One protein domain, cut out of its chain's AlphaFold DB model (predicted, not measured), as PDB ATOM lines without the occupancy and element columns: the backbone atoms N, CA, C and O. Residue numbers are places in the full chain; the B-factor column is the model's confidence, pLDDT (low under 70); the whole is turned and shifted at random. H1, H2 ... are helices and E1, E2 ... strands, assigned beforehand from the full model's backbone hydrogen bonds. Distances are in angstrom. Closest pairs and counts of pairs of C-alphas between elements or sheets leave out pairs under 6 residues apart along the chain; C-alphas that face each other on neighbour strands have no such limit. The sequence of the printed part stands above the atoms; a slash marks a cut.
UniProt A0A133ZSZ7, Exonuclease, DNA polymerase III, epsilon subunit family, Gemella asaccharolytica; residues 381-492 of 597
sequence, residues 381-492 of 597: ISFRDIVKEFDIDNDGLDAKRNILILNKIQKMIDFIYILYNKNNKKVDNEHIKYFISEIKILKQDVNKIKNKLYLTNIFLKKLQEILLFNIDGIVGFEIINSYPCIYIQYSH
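This is residues 381 to 492 of the 597 residues of the protein "Exonuclease, DNA polymerase III, epsilon subunit family" of Gemella asaccharolytica (UniProt A0A133ZSZ7). Four helices form an up-and-down bundle, and a two-stranded hairpin, E1 and E2, crosses one side of it, over H2 and H4 and beside the beginning of H1, with H3 on the far side of the bundle. H2 is the longest helix, and residues 421 to 426, of which 421 to 422 belong to H2, stick out at one end. The printed part has 112 residues, with four named helices and then two named strands, in the order H1, H2, H3, H4, E1, E2; the sheet, E1 - E2, is antiparallel. The class is mostly helix, and the whole is compact, with a radius of gyration of the C-alphas of 14.0 A and spans of 43 by 30 by 27 A.

Find C-alpha 473 at (162.885, 215.519, 282.664); from there E1, residues 473 to 480, runs 21.4 A, and E2, residues 483 to 491, runs 26.4 A to C-alpha 491 at (165.940, 212.894, 277.335). H2, residues 399 to 422, is 34.8 A long. H1, residues 383 to 392, begins at C-alpha 383 at (169.582, 208.532, 294.562) and is 14.5 A long. H3, residues 429 to 447, measures 27.1 A, and H4, residues 454 to 469, measures 22.4 A.

Look first at the hairpin of E1 and E2, antiparallel at 153 degrees, where N 476 and O 487 are 2.9 A apart and N 485 and O 478 are 2.7 A apart, within hydrogen-bond range. Residues 381 to 382 pair antiparallel with residues 487 to 488 of E2. Moving outward, the closest C-alphas of H2 and E2 are those of Ile 413 and Ile 486, 6.4 A apart; those of H4 and E1 are Ile 466 and Gly 473, 6.1 A apart. In the bundle, H3 and H4 touch, closest at the C-alphas of Ile 436 and Gln 464, 6.1 A, at a shallow tilt of 21 degrees, opposite ways. With residues 405 to 412 alone, H2 touches H3, closest at Ile 405 and Leu 442, 7.2 A between C-alphas. H4 touches H1 with residues 455 to 456 alone, and H1 and H2 only just touch, with 3 pairs of C-alphas within 8 A. H2 and H4 are apart, as are H1 and H3. Every O i to N i+4 pair is within hydrogen-bond range in H1, H2, H3 and H4.

The two C-alphas farthest apart are those of Leu 397 and Asn 424, at 43.7 A. The printed part has no cut and no long link. The mean pLDDT of the printed part is 71.7; look for values under 70 at residues 392 to 399, 418 to 429, 450 to 452 and 468 to 485.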
ATOM      1  N   ILE A 381     168.892 208.599 286.593       78.00
ATOM      2  CA  ILE A 381     169.838 208.640 287.711       78.00
ATOM      3  C   ILE A 381     169.015 208.562 288.989       78.00
ATOM      4  O   ILE A 381     168.157 209.414 289.213       78.00
ATOM      5  N   SER A 382     169.228 207.524 289.789       79.38
ATOM      6  CA  SER A 382     168.560 207.357 291.079       79.38
ATOM      7  C   SER A 382     169.449 207.844 292.218       79.38
ATOM      8  O   SER A 382     170.674 207.813 292.117       79.38
ATOM      9  N   PHE A 383     168.845 208.230 293.339       78.31
ATOM     10  CA  PHE A 383     169.582 208.532 294.562       78.31
ATOM     11  C   PHE A 383     170.436 207.342 295.030       78.31
ATOM     12  O   PHE A 383     171.541 207.523 295.524       78.31
ATOM     13  N   ARG A 384     170.000 206.103 294.773       76.31
ATOM     14  CA  ARG A 384     170.806 204.904 295.047       76.31
ATOM     15  C   ARG A 384     172.129 204.890 294.276       76.31
ATOM     16  O   ARG A 384     173.112 204.356 294.778       76.31
ATOM     17  N   ASP A 385     172.151 205.433 293.061       77.94
ATOM     18  CA  ASP A 385     173.381 205.532 292.270       77.94
ATOM     19  C   ASP A 385     174.345 206.560 292.876       77.94
ATOM     20  O   ASP A 385     175.553 206.353 292.826       77.94
ATOM     21  N   ILE A 386     173.808 207.610 293.505       83.19
ATOM     22  CA  ILE A 386     174.580 208.597 294.271       83.19
ATOM     23  C   ILE A 386     175.166 207.946 295.522       83.19
ATOM     24  O   ILE A 386     176.370 208.009 295.716       83.19
ATOM     25  N   VAL A 387     174.351 207.257 296.331       78.69
ATOM     26  CA  VAL A 387     174.825 206.564 297.547       78.69
ATOM     27  C   VAL A 387     175.984 205.620 297.224       78.69
ATOM     28  O   VAL A 387     177.014 205.670 297.879       78.69
ATOM     29  N   LYS A 388     175.864 204.829 296.150       79.56
ATOM     30  CA  LYS A 388     176.943 203.936 295.704       79.56
ATOM     31  C   LYS A 388     178.217 204.670 295.290       79.56
ATOM     32  O   LYS A 388     179.294 204.125 295.483       79.56
ATOM     33  N   GLU A 389     178.099 205.841 294.665       80.25
ATOM     34  CA  GLU A 389     179.261 206.668 294.319       80.25
ATOM     35  C   GLU A 389     180.001 207.099 295.591       80.25
ATOM     36  O   GLU A 389     181.211 206.926 295.674       80.25
ATOM     37  N   PHE A 390     179.264 207.537 296.616       76.62
ATOM     38  CA  PHE A 390     179.838 207.884 297.919       76.62
ATOM     39  C   PHE A 390     180.409 206.673 298.680       76.62
ATOM     40  O   PHE A 390     181.450 206.812 299.314       76.62
ATOM     41  N   ASP A 391     179.784 205.492 298.598       70.62
ATOM     42  CA  ASP A 391     180.278 204.267 299.251       70.62
ATOM     43  C   ASP A 391     181.603 203.768 298.656       70.62
ATOM     44  O   ASP A 391     182.446 203.253 299.383       70.62
ATOM     45  N   ILE A 392     181.799 203.917 297.341       61.06
ATOM     46  CA  ILE A 392     183.051 203.543 296.658       61.06
ATOM     47  C   ILE A 392     184.196 204.493 297.043       61.06
ATOM     48  O   ILE A 392     185.345 204.070 297.115       61.06
ATOM     49  N   ASP A 393     183.880 205.762 297.304       59.22
ATOM     50  CA  ASP A 393     184.841 206.812 297.654       59.22
ATOM     51  C   ASP A 393     185.054 206.972 299.179       59.22
ATOM     52  O   ASP A 393     185.701 207.926 299.614       59.22
ATOM     53  N   ASN A 394     184.519 206.062 300.008       58.88
ATOM     54  CA  ASN A 394     184.626 206.122 301.476       58.88
ATOM     55  C   ASN A 394     185.969 205.627 302.050       58.88
ATOM     56  O   ASN A 394     186.186 205.745 303.257       58.88
ATOM     57  N   ASP A 395     186.892 205.138 301.221       55.09
ATOM     58  CA  ASP A 395     188.239 204.760 301.660       55.09
ATOM     59  C   ASP A 395     189.154 206.007 301.737       55.09
ATOM     60  O   ASP A 395     189.822 206.371 300.769       55.09
ATOM     61  N   GLY A 396     189.178 206.702 302.888       57.66
ATOM     62  CA  GLY A 396     190.120 207.808 303.154       57.66
ATOM     63  C   GLY A 396     189.663 208.891 304.154       57.66
ATOM     64  O   GLY A 396     188.586 208.825 304.740       57.66
ATOM     65  N   LEU A 397     190.497 209.932 304.333       54.28
ATOM     66  CA  LEU A 397     190.318 211.055 305.286       54.28
ATOM     67  C   LEU A 397     189.051 211.923 305.056       54.28
ATOM     68  O   LEU A 397     188.657 212.668 305.951       54.28
ATOM     69  N   ASP A 398     188.385 211.815 303.900       63.06
ATOM     70  CA  ASP A 398     187.227 212.641 303.506       63.06
ATOM     71  C   ASP A 398     185.844 212.037 303.875       63.06
ATOM     72  O   ASP A 398     184.804 212.659 303.631       63.06
ATOM     73  N   ALA A 399     185.794 210.866 304.527       69.19
ATOM     74  CA  ALA A 399     184.551 210.127 304.813       69.19
ATOM     75  C   ALA A 399     183.488 210.937 305.594       69.19
ATOM     76  O   ALA A 399     182.298 210.898 305.275       69.19
ATOM     77  N   LYS A 400     183.891 211.749 306.585       72.69
ATOM     78  CA  LYS A 400     182.951 212.602 307.351       72.69
ATOM     79  C   LYS A 400     182.293 213.675 306.477       72.69
ATOM     80  O   LYS A 400     181.113 213.985 306.653       72.69
ATOM     81  N   ARG A 401     183.044 214.240 305.527       74.75
ATOM     82  CA  ARG A 401     182.557 215.267 304.597       74.75
ATOM     83  C   ARG A 401     181.585 214.669 303.581       74.75
ATOM     84  O   ARG A 401     180.542 215.266 303.317       74.75
ATOM     85  N   ASN A 402     181.899 213.476 303.081       76.94
ATOM     86  CA  ASN A 402     181.049 212.689 302.193       76.94
ATOM     87  C   ASN A 402     179.680 212.395 302.826       76.94
ATOM     88  O   ASN A 402     178.646 212.695 302.227       76.94
ATOM     89  N   ILE A 403     179.669 211.923 304.078       78.44
ATOM     90  CA  ILE A 403     178.437 211.672 304.844       78.44
ATOM     91  C   ILE A 403     177.618 212.958 305.023       78.44
ATOM     92  O   ILE A 403     176.398 212.946 304.851       78.44
ATOM     93  N   LEU A 404     178.265 214.086 305.337       81.50
ATOM     94  CA  LEU A 404     177.570 215.361 305.524       81.50
ATOM     95  C   LEU A 404     176.864 215.821 304.240       81.50
ATOM     96  O   LEU A 404     175.704 216.227 304.290       81.50
ATOM     97  N   ILE A 405     177.542 215.743 303.093       82.06
ATOM     98  CA  ILE A 405     176.962 216.118 301.797       82.06
ATOM     99  C   ILE A 405     175.820 215.173 301.426       82.06
ATOM    100  O   ILE A 405     174.751 215.645 301.041       82.06
ATOM    101  N   LEU A 406     176.009 213.863 301.595       82.69
ATOM    102  CA  LEU A 406     174.968 212.875 301.324       82.69
ATOM    103  C   LEU A 406     173.715 213.130 302.180       82.69
ATOM    104  O   LEU A 406     172.603 213.123 301.655       82.69
ATOM    105  N   ASN A 407     173.893 213.467 303.461       82.38
ATOM    106  CA  ASN A 407     172.800 213.837 304.364       82.38
ATOM    107  C   ASN A 407     172.085 215.124 303.936       82.38
ATOM    108  O   ASN A 407     170.858 215.191 304.005       82.38
ATOM    109  N   LYS A 408     172.818 216.150 303.482       83.88
ATOM    110  CA  LYS A 408     172.197 217.376 302.952       83.88
ATOM    111  C   LYS A 408     171.372 217.080 301.691       83.88
ATOM    112  O   LYS A 408     170.245 217.559 301.578       83.88
ATOM    113  N   ILE A 409     171.893 216.254 300.778       82.75
ATOM    114  CA  ILE A 409     171.166 215.820 299.574       82.75
ATOM    115  C   ILE A 409     169.902 215.041 299.967       82.75
ATOM    116  O   ILE A 409     168.833 215.323 299.430       82.75
ATOM    117  N   GLN A 410     169.994 214.111 300.923       81.06
ATOM    118  CA  GLN A 410     168.848 213.333 301.406       81.06
ATOM    119  C   GLN A 410     167.759 214.229 302.013       81.06
ATOM    120  O   GLN A 410     166.602 214.123 301.623       81.06
ATOM    121  N   LYS A 411     168.121 215.175 302.890       81.12
ATOM    122  CA  LYS A 411     167.161 216.126 303.483       81.12
ATOM    123  C   LYS A 411     166.430 216.949 302.425       81.12
ATOM    124  O   LYS A 411     165.218 217.135 302.507       81.12
ATOM    125  N   MET A 412     167.159 217.419 301.412       81.75
ATOM    126  CA  MET A 412     166.569 218.130 300.281       81.75
ATOM    127  C   MET A 412     165.574 217.235 299.527       81.75
ATOM    128  O   MET A 412     164.473 217.674 299.208       81.75
ATOM    129  N   ILE A 413     165.936 215.975 299.274       75.44
ATOM    130  CA  ILE A 413     165.078 214.983 298.614       75.44
ATOM    131  C   ILE A 413     163.792 214.723 299.412       75.44
ATOM    132  O   ILE A 413     162.706 214.734 298.828       75.44
ATOM    133  N   ASP A 414     163.903 214.535 300.727       73.75
ATOM    134  CA  ASP A 414     162.763 214.306 301.619       73.75
ATOM    135  C   ASP A 414     161.807 215.503 301.617       73.75
ATOM    136  O   ASP A 414     160.587 215.341 301.543       73.75
ATOM    137  N   PHE A 415     162.352 216.720 301.608       73.06
ATOM    138  CA  PHE A 415     161.549 217.936 301.539       73.06
ATOM    139  C   PHE A 415     160.828 218.077 300.185       73.06
ATOM    140  O   PHE A 415     159.625 218.352 300.155       73.06
ATOM    141  N   ILE A 416     161.504 217.787 299.062       70.94
ATOM    142  CA  ILE A 416     160.870 217.741 297.729       70.94
ATOM    143  C   ILE A 416     159.748 216.689 297.703       70.94
ATOM    144  O   ILE A 416     158.684 216.948 297.141       70.94
ATOM    145  N   TYR A 417     159.943 215.522 298.330       71.31
ATOM    146  CA  TYR A 417     158.921 214.472 298.420       71.31
ATOM    147  C   TYR A 417     157.665 214.926 299.165       71.31
ATOM    148  O   TYR A 417     156.548 214.726 298.680       71.31
ATOM    149  N   ILE A 418     157.844 215.560 300.326       67.75
ATOM    150  CA  ILE A 418     156.740 216.068 301.147       67.75
ATOM    151  C   ILE A 418     155.928 217.107 300.368       67.75
ATOM    152  O   ILE A 418     154.699 217.014 300.331       67.75
ATOM    153  N   LEU A 419     156.596 218.054 299.703       64.75
ATOM    154  CA  LEU A 419     155.933 219.084 298.898       64.75
ATOM    155  C   LEU A 419     155.177 218.489 297.706       64.75
ATOM    156  O   LEU A 419     154.039 218.873 297.434       64.75
ATOM    157  N   TYR A 420     155.775 217.509 297.026       63.44
ATOM    158  CA  TYR A 420     155.152 216.851 295.878       63.44
ATOM    159  C   TYR A 420     153.866 216.098 296.261       63.44
ATOM    160  O   TYR A 420     152.907 216.088 295.487       63.44
ATOM    161  N   ASN A 421     153.828 215.506 297.460       60.38
ATOM    162  CA  ASN A 421     152.667 214.775 297.973       60.38
ATOM    163  C   ASN A 421     151.582 215.675 298.585       60.38
ATOM    164  O   ASN A 421     150.413 215.301 298.535       60.38
ATOM    165  N   LYS A 422     151.938 216.836 299.155       56.94
ATOM    166  CA  LYS A 422     150.965 217.763 299.762       56.94
ATOM    167  C   LYS A 422     150.243 218.656 298.742       56.94
ATOM    168  O   LYS A 422     149.055 218.897 298.913       56.94
ATOM    169  N   ASN A 423     150.907 219.094 297.665       48.97
ATOM    170  CA  ASN A 423     150.411 220.208 296.833       48.97
ATOM    171  C   ASN A 423     149.870 219.826 295.439       48.97
ATOM    172  O   ASN A 423     149.967 220.623 294.507       48.97
ATOM    173  N   ASN A 424     149.324 218.619 295.231       49.75
ATOM    174  CA  ASN A 424     148.733 218.224 293.934       49.75
ATOM    175  C   ASN A 424     149.602 218.601 292.702       49.75
ATOM    176  O   ASN A 424     149.095 219.039 291.670       49.75
ATOM    177  N   LYS A 425     150.926 218.387 292.800       51.28
ATOM    178  CA  LYS A 425     151.938 218.591 291.739       51.28
ATOM    179  C   LYS A 425     152.329 220.042 291.384       51.28
ATOM    180  O   LYS A 425     153.030 220.210 290.385       51.28
ATOM    181  N   LYS A 426     151.975 221.074 292.163       50.28
ATOM    182  CA  LYS A 426     152.554 222.427 291.993       50.28
ATOM    183  C   LYS A 426     153.367 222.837 293.220       50.28
ATOM    184  O   LYS A 426     152.849 222.907 294.326       50.28
ATOM    185  N   VAL A 427     154.663 223.057 293.013       59.12
ATOM    186  CA  VAL A 427     155.564 223.643 294.014       59.12
ATOM    187  C   VAL A 427     155.596 225.146 293.754       59.12
ATOM    188  O   VAL A 427     155.842 225.546 292.617       59.12
ATOM    189  N   ASP A 428     155.341 225.962 294.774       64.88
ATOM    190  CA  ASP A 428     155.335 227.418 294.616       64.88
ATOM    191  C   ASP A 428     156.737 227.963 294.298       64.88
ATOM    192  O   ASP A 428     157.766 227.400 294.690       64.88
ATOM    193  N   ASN A 429     156.779 229.090 293.580       66.50
ATOM    194  CA  ASN A 429     158.014 229.675 293.044       66.50
ATOM    195  C   ASN A 429     159.060 230.014 294.124       66.50
ATOM    196  O   ASN A 429     160.258 229.989 293.842       66.50
ATOM    197  N   GLU A 430     158.642 230.316 295.355       72.56
ATOM    198  CA  GLU A 430     159.555 230.609 296.468       72.56
ATOM    199  C   GLU A 430     160.313 229.368 296.946       72.56
ATOM    200  O   GLU A 430     161.536 229.403 297.100       72.56
ATOM    201  N   HIS A 431     159.621 228.235 297.079       73.56
ATOM    202  CA  HIS A 431     160.255 226.963 297.417       73.56
ATOM    203  C   HIS A 431     161.231 226.521 296.322       73.56
ATOM    204  O   HIS A 431     162.335 226.073 296.628       73.56
ATOM    205  N   ILE A 432     160.878 226.712 295.043       70.25
ATOM    206  CA  ILE A 432     161.777 226.435 293.911       70.25
ATOM    207  C   ILE A 432     163.058 227.276 294.011       70.25
ATOM    208  O   ILE A 432     164.158 226.730 293.885       70.25
ATOM    209  N   LYS A 433     162.943 228.583 294.289       77.38
ATOM    210  CA  LYS A 433     164.103 229.474 294.483       77.38
ATOM    211  C   LYS A 433     165.007 228.999 295.625       77.38
ATOM    212  O   LYS A 433     166.220 228.942 295.428       77.38
ATOM    213  N   TYR A 434     164.426 228.591 296.757       81.94
ATOM    214  CA  TYR A 434     165.166 228.027 297.892       81.94
ATOM    215  C   TYR A 434     165.938 226.748 297.514       81.94
ATOM    216  O   TYR A 434     167.132 226.620 297.794       81.94
ATOM    217  N   PHE A 435     165.308 225.819 296.790       77.56
ATOM    218  CA  PHE A 435     165.997 224.612 296.322       77.56
ATOM    219  C   PHE A 435     167.146 224.923 295.368       77.56
ATOM    220  O   PHE A 435     168.188 224.276 295.412       77.56
ATOM    221  N   ILE A 436     166.985 225.922 294.502       79.56
ATOM    222  CA  ILE A 436     168.048 226.323 293.580       79.56
ATOM    223  C   ILE A 436     169.247 226.890 294.345       79.56
ATOM    224  O   ILE A 436     170.384 226.600 293.960       79.56
ATOM    225  N   SER A 437     169.031 227.669 295.413       83.69
ATOM    226  CA  SER A 437     170.131 228.126 296.270       83.69
ATOM    227  C   SER A 437     170.820 226.967 296.987       83.69
ATOM    228  O   SER A 437     172.044 226.876 296.923       83.69
ATOM    229  N   GLU A 438     170.064 226.025 297.555       84.56
ATOM    230  CA  GLU A 438     170.625 224.836 298.211       84.56
ATOM    231  C   GLU A 438     171.439 223.976 297.233       84.56
ATOM    232  O   GLU A 438     172.569 223.584 297.523       84.56
ATOM    233  N   ILE A 439     170.934 223.751 296.015       85.12
ATOM    234  CA  ILE A 439     171.664 223.008 294.979       85.12
ATOM    235  C   ILE A 439     172.956 223.736 294.581       85.12
ATOM    236  O   ILE A 439     173.973 223.085 294.338       85.12
ATOM    237  N   LYS A 440     172.958 225.076 294.513       86.00
ATOM    238  CA  LYS A 440     174.184 225.847 294.237       86.00
ATOM    239  C   LYS A 440     175.227 225.648 295.341       86.00
ATOM    240  O   LYS A 440     176.385 225.397 295.009       86.00
ATOM    241  N   ILE A 441     174.817 225.699 296.610       86.50
ATOM    242  CA  ILE A 441     175.693 225.455 297.769       86.50
ATOM    243  C   ILE A 441     176.241 224.024 297.723       86.50
ATOM    244  O   ILE A 441     177.450 223.814 297.798       86.50
ATOM    245  N   LEU A 442     175.375 223.034 297.492       86.75
ATOM    246  CA  LEU A 442     175.773 221.630 297.379       86.75
ATOM    247  C   LEU A 442     176.777 221.389 296.252       86.75
ATOM    248  O   LEU A 442     177.738 220.650 296.440       86.75
ATOM    249  N   LYS A 443     176.609 222.032 295.091       85.44
ATOM    250  CA  LYS A 443     177.576 221.927 293.984       85.44
ATOM    251  C   LYS A 443     178.940 222.506 294.363       85.44
ATOM    252  O   LYS A 443     179.956 221.947 293.964       85.44
ATOM    253  N   GLN A 444     178.984 223.588 295.142       84.94
ATOM    254  CA  GLN A 444     180.246 224.123 295.667       84.94
ATOM    255  C   GLN A 444     180.894 223.158 296.665       84.94
ATOM    256  O   GLN A 444     182.101 222.940 296.593       84.94
ATOM    257  N   ASP A 445     180.109 222.558 297.561       83.69
ATOM    258  CA  ASP A 445     180.601 221.571 298.529       83.69
ATOM    259  C   ASP A 445     181.143 220.309 297.836       83.69
ATOM    260  O   ASP A 445     182.225 219.840 298.189       83.69
ATOM    261  N   VAL A 446     180.444 219.815 296.807       82.75
ATOM    262  CA  VAL A 446     180.855 218.669 295.977       82.75
ATOM    263  C   VAL A 446     182.139 218.967 295.200       82.75
ATOM    264  O   VAL A 446     183.025 218.122 295.140       82.75
ATOM    265  N   ASN A 447     182.291 220.175 294.649       81.00
ATOM    266  CA  ASN A 447     183.500 220.568 293.911       81.00
ATOM    267  C   ASN A 447     184.760 220.651 294.788       81.00
ATOM    268  O   ASN A 447     185.868 220.615 294.259       81.00
ATOM    269  N   LYS A 448     184.607 220.787 296.110       78.44
ATOM    270  CA  LYS A 448     185.726 220.829 297.061       78.44
ATOM    271  C   LYS A 448     186.217 219.431 297.475       78.44
ATOM    272  O   LYS A 448     187.191 219.348 298.221       78.44
ATOM    273  N   ILE A 449     185.548 218.354 297.052       75.94
ATOM    274  CA  ILE A 449     185.997 216.973 297.285       75.94
ATOM    275  C   ILE A 449     187.070 216.616 296.249       75.94
ATOM    276  O   ILE A 449     186.911 216.897 295.062       75.94
ATOM    277  N   LYS A 450     188.174 216.002 296.698       62.53
ATOM    278  CA  LYS A 450     189.300 215.620 295.824       62.53
ATOM    279  C   LYS A 450     188.905 214.561 294.786       62.53
ATOM    280  O   LYS A 450     189.358 214.636 293.642       62.53
ATOM    281  N   ASN A 451     188.043 213.612 295.156       67.06
ATOM    282  CA  ASN A 451     187.483 212.622 294.234       67.06
ATOM    283  C   ASN A 451     186.359 213.238 293.389       67.06
ATOM    284  O   ASN A 451     185.473 213.935 293.885       67.06
ATOM    285  N   LYS A 452     186.382 212.987 292.076       67.44
ATOM    286  CA  LYS A 452     185.362 213.503 291.154       67.44
ATOM    287  C   LYS A 452     184.054 212.723 291.317       67.44
ATOM    288  O   LYS A 452     183.866 211.713 290.646       67.44
ATOM    289  N   LEU A 453     183.126 213.266 292.106       79.31
ATOM    290  CA  LEU A 453     181.744 212.777 292.230       79.31
ATOM    291  C   LEU A 453     180.931 213.105 290.963       79.31
ATOM    292  O   LEU A 453     180.222 214.114 290.869       79.31
ATOM    293  N   TYR A 454     181.110 212.301 289.921       80.62
ATOM    294  CA  TYR A 454     180.566 212.537 288.588       80.62
ATOM    295  C   TYR A 454     179.038 212.389 288.533       80.62
ATOM    296  O   TYR A 454     178.353 213.262 287.990       80.62
ATOM    297  N   LEU A 455     178.491 211.309 289.094       80.75
ATOM    298  CA  LEU A 455     177.054 211.033 289.115       80.75
ATOM    299  C   LEU A 455     176.316 212.063 289.965       80.75
ATOM    300  O   LEU A 455     175.292 212.585 289.524       80.75
ATOM    301  N   THR A 456     176.874 212.419 291.120       84.81
ATOM    302  CA  THR A 456     176.356 213.461 292.015       84.81
ATOM    303  C   THR A 456     176.290 214.811 291.305       84.81
ATOM    304  O   THR A 456     175.251 215.476 291.318       84.81
ATOM    305  N   ASN A 457     177.355 215.199 290.596       84.25
ATOM    306  CA  ASN A 457     177.377 216.439 289.821       84.25
ATOM    307  C   ASN A 457     176.325 216.461 288.705       84.25
ATOM    308  O   ASN A 457     175.638 217.471 288.517       84.25
ATOM    309  N   ILE A 458     176.168 215.356 287.968       83.06
ATOM    310  CA  ILE A 458     175.126 215.257 286.937       83.06
ATOM    311  C   ILE A 458     173.740 215.326 287.571       83.06
ATOM    312  O   ILE A 458     172.881 216.034 287.047       83.06
ATOM    313  N   PHE A 459     173.518 214.618 288.679       84.56
ATOM    314  CA  PHE A 459     172.244 214.602 289.383       84.56
ATOM    315  C   PHE A 459     171.842 216.006 289.833       84.56
ATOM    316  O   PHE A 459     170.771 216.472 289.456       84.56
ATOM    317  N   LEU A 460     172.721 216.716 290.548       85.62
ATOM    318  CA  LEU A 460     172.455 218.077 291.024       85.62
ATOM    319  C   LEU A 460     172.216 219.046 289.865       85.62
ATOM    320  O   LEU A 460     171.281 219.840 289.906       85.62
ATOM    321  N   LYS A 461     173.019 218.961 288.795       84.50
ATOM    322  CA  LYS A 461     172.818 219.781 287.594       84.50
ATOM    323  C   LYS A 461     171.451 219.520 286.958       84.50
ATOM    324  O   LYS A 461     170.749 220.470 286.632       84.50
ATOM    325  N   LYS A 462     171.068 218.253 286.788       79.81
ATOM    326  CA  LYS A 462     169.790 217.885 286.168       79.81
ATOM    327  C   LYS A 462     168.598 218.227 287.052       79.81
ATOM    328  O   LYS A 462     167.591 218.686 286.527       79.81
ATOM    329  N   LEU A 463     168.726 218.076 288.368       79.31
ATOM    330  CA  LEU A 463     167.705 218.498 289.324       79.31
ATOM    331  C   LEU A 463     167.468 220.005 289.220       79.31
ATOM    332  O   LEU A 463     166.330 220.444 289.105       79.31
ATOM    333  N   GLN A 464     168.553 220.781 289.176       81.12
ATOM    334  CA  GLN A 464     168.507 222.229 289.014       81.12
ATOM    335  C   GLN A 464     167.831 222.643 287.699       81.12
ATOM    336  O   GLN A 464     166.980 223.523 287.709       81.12
ATOM    337  N   GLU A 465     168.195 222.011 286.577       75.56
ATOM    338  CA  GLU A 465     167.604 222.287 285.258       75.56
ATOM    339  C   GLU A 465     166.093 222.002 285.228       75.56
ATOM    340  O   GLU A 465     165.334 222.794 284.671       75.56
ATOM    341  N   ILE A 466     165.651 220.902 285.847       70.81
ATOM    342  CA  ILE A 466     164.228 220.536 285.895       70.81
ATOM    343  C   ILE A 466     163.441 221.522 286.765       70.81
ATOM    344  O   ILE A 466     162.382 221.980 286.347       70.81
ATOM    345  N   LEU A 467     163.975 221.886 287.938       71.75
ATOM    346  CA  LEU A 467     163.333 222.839 288.850       71.75
ATOM    347  C   LEU A 467     163.264 224.264 288.275       71.75
ATOM    348  O   LEU A 467     162.279 224.953 288.503       71.75
ATOM    349  N   LEU A 468     164.291 224.710 287.537       69.00
ATOM    350  CA  LEU A 468     164.367 226.066 286.974       69.00
ATOM    351  C   LEU A 468     163.491 226.274 285.741       69.00
ATOM    352  O   LEU A 468     162.895 227.333 285.581       69.00
ATOM    353  N   PHE A 469     163.502 225.309 284.827       58.53
ATOM    354  CA  PHE A 469     163.066 225.554 283.454       58.53
ATOM    355  C   PHE A 469     161.907 224.661 283.019       58.53
ATOM    356  O   PHE A 469     161.492 224.737 281.865       58.53
ATOM    357  N   ASN A 470     161.413 223.781 283.900       55.06
ATOM    358  CA  ASN A 470     160.390 222.787 283.565       55.06
ATOM    359  C   ASN A 470     160.760 221.967 282.300       55.06
ATOM    360  O   ASN A 470     159.900 221.528 281.538       55.06
ATOM    361  N   ILE A 471     162.070 221.816 282.047       52.25
ATOM    362  CA  ILE A 471     162.645 221.143 280.873       52.25
ATOM    363  C   ILE A 471     162.367 219.640 280.949       52.25
ATOM    364  O   ILE A 471     162.248 219.094 282.042       52.25
ATOM    365  N   ASP A 472     162.327 218.978 279.783       51.88
ATOM    366  CA  ASP A 472     162.094 217.545 279.553       51.88
ATOM    367  C   ASP A 472     162.897 216.594 280.458       51.88
ATOM    368  O   ASP A 472     163.880 215.947 280.061       51.88
ATOM    369  N   GLY A 473     162.415 216.457 281.682       54.69
ATOM    370  CA  GLY A 473     162.885 215.519 282.664       54.69
ATOM    371  C   GLY A 473     161.861 215.360 283.776       54.69
ATOM    372  O   GLY A 473     161.234 216.313 284.219       54.69
ATOM    373  N   ILE A 474     161.656 214.121 284.206       60.69
ATOM    374  CA  ILE A 474     160.692 213.772 285.240       60.69
ATOM    375  C   ILE A 474     161.478 213.498 286.517       60.69
ATOM    376  O   ILE A 474     162.301 212.580 286.560       60.69
ATOM    377  N   VAL A 475     161.190 214.265 287.568       63.31
ATOM    378  CA  VAL A 475     161.524 213.869 288.939       63.31
ATOM    379  C   VAL A 475     160.474 212.856 289.379       63.31
ATOM    380  O   VAL A 475     159.267 213.080 289.255       63.31
ATOM    381  N   GLY A 476     160.916 211.688 289.821       62.38
ATOM    382  CA  GLY A 476     160.038 210.669 290.375       62.38
ATOM    383  C   GLY A 476     160.598 210.096 291.662       62.38
ATOM    384  O   GLY A 476     161.758 210.311 291.996       62.38
ATOM    385  N   PHE A 477     159.756 209.348 292.366       63.94
ATOM    386  CA  PHE A 477     160.101 208.730 293.638       63.94
ATOM    387  C   PHE A 477     159.999 207.208 293.528       63.94
ATOM    388  O   PHE A 477     159.089 206.674 292.889       63.94
ATOM    389  N   GLU A 478     160.951 206.514 294.135       61.56
ATOM    390  CA  GLU A 478     161.004 205.066 294.309       61.56
ATOM    391  C   GLU A 478     161.061 204.749 295.793       61.56
ATOM    392  O   GLU A 478     161.883 205.312 296.495       61.56
ATOM    393  N   ILE A 479     160.236 203.826 296.281       55.53
ATOM    394  CA  ILE A 479     160.324 203.391 297.677       55.53
ATOM    395  C   ILE A 479     161.258 202.185 297.764       55.53
ATOM    396  O   ILE A 479     160.967 201.121 297.206       55.53
ATOM    397  N   ILE A 480     162.372 202.357 298.470       54.91
ATOM    398  CA  ILE A 480     163.386 201.332 298.724       54.91
ATOM    399  C   ILE A 480     163.445 201.122 300.236       54.91
ATOM    400  O   ILE A 480     163.657 202.072 300.977       54.91
ATOM    401  N   ASN A 481     163.224 199.889 300.708       53.22
ATOM    402  CA  ASN A 481     163.201 199.550 302.141       53.22
ATOM    403  C   ASN A 481     162.313 200.485 302.989       53.22
ATOM    404  O   ASN A 481     162.689 200.863 304.090       53.22
ATOM    405  N   SER A 482     161.145 200.868 302.462       53.19
ATOM    406  CA  SER A 482     160.198 201.804 303.095       53.19
ATOM    407  C   SER A 482     160.620 203.284 303.111       53.19
ATOM    408  O   SER A 482     159.866 204.099 303.632       53.19
ATOM    409  N   TYR A 483     161.732 203.654 302.465       53.34
ATOM    410  CA  TYR A 483     162.175 205.047 302.309       53.34
ATOM    411  C   TYR A 483     161.961 205.568 300.879       53.34
ATOM    412  O   TYR A 483     162.273 204.851 299.922       53.34
ATOM    413  N   PRO A 484     161.443 206.798 300.695       56.44
ATOM    414  CA  PRO A 484     161.326 207.426 299.386       56.44
ATOM    415  C   PRO A 484     162.702 207.893 298.885       56.44
ATOM    416  O   PRO A 484     163.376 208.715 299.492       56.44
ATOM    417  N   CYS A 485     163.117 207.385 297.733       66.25
ATOM    418  CA  CYS A 485     164.321 207.781 297.016       66.25
ATOM    419  C   CYS A 485     163.931 208.523 295.736       66.25
ATOM    420  O   CYS A 485     163.141 208.016 294.937       66.25
ATOM    421  N   ILE A 486     164.515 209.697 295.490       71.69
ATOM    422  CA  ILE A 486     164.318 210.402 294.218       71.69
ATOM    423  C   ILE A 486     165.098 209.717 293.096       71.69
ATOM    424  O   ILE A 486     166.232 209.270 293.266       71.69
ATOM    425  N   TYR A 487     164.507 209.697 291.908       72.62
ATOM    426  CA  TYR A 487     165.229 209.535 290.658       72.62
ATOM    427  C   TYR A 487     164.902 210.680 289.704       72.62
ATOM    428  O   TYR A 487     163.799 211.227 289.696       72.62
ATOM    429  N   ILE A 488     165.867 210.995 288.848       73.25
ATOM    430  CA  ILE A 488     165.727 211.956 287.764       73.25
ATOM    431  C   ILE A 488     165.803 211.202 286.449       73.25
ATOM    432  O   ILE A 488     166.757 210.465 286.192       73.25
ATOM    433  N   GLN A 489     164.802 211.403 285.607       73.38
ATOM    434  CA  GLN A 489     164.758 210.891 284.245       73.38
ATOM    435  C   GLN A 489     164.800 212.049 283.261       73.38
ATOM    436  O   GLN A 489     164.116 213.032 283.488       73.38
ATOM    437  N   TYR A 490     165.570 211.956 282.178       73.50
ATOM    438  CA  TYR A 490     165.659 213.024 281.174       73.50
ATOM    439  C   TYR A 490     166.019 212.489 279.784       73.50
ATOM    440  O   TYR A 490     166.617 211.415 279.657       73.50
ATOM    441  N   SER A 491     165.668 213.244 278.739       73.44
ATOM    442  CA  SER A 491     165.940 212.894 277.335       73.44
ATOM    443  C   SER A 491     167.107 213.705 276.755       73.44
ATOM    444  O   SER A 491     167.292 214.881 277.060       73.44
ATOM    445  N   HIS A 492     167.928 213.087 275.901       81.00
ATOM    446  CA  HIS A 492     169.001 213.759 275.156       81.00
ATOM    447  C   HIS A 492     168.504 214.170 273.758       81.00
ATOM    448  O   HIS A 492     168.995 213.648 272.753       81.00
TER     449      HIS A 492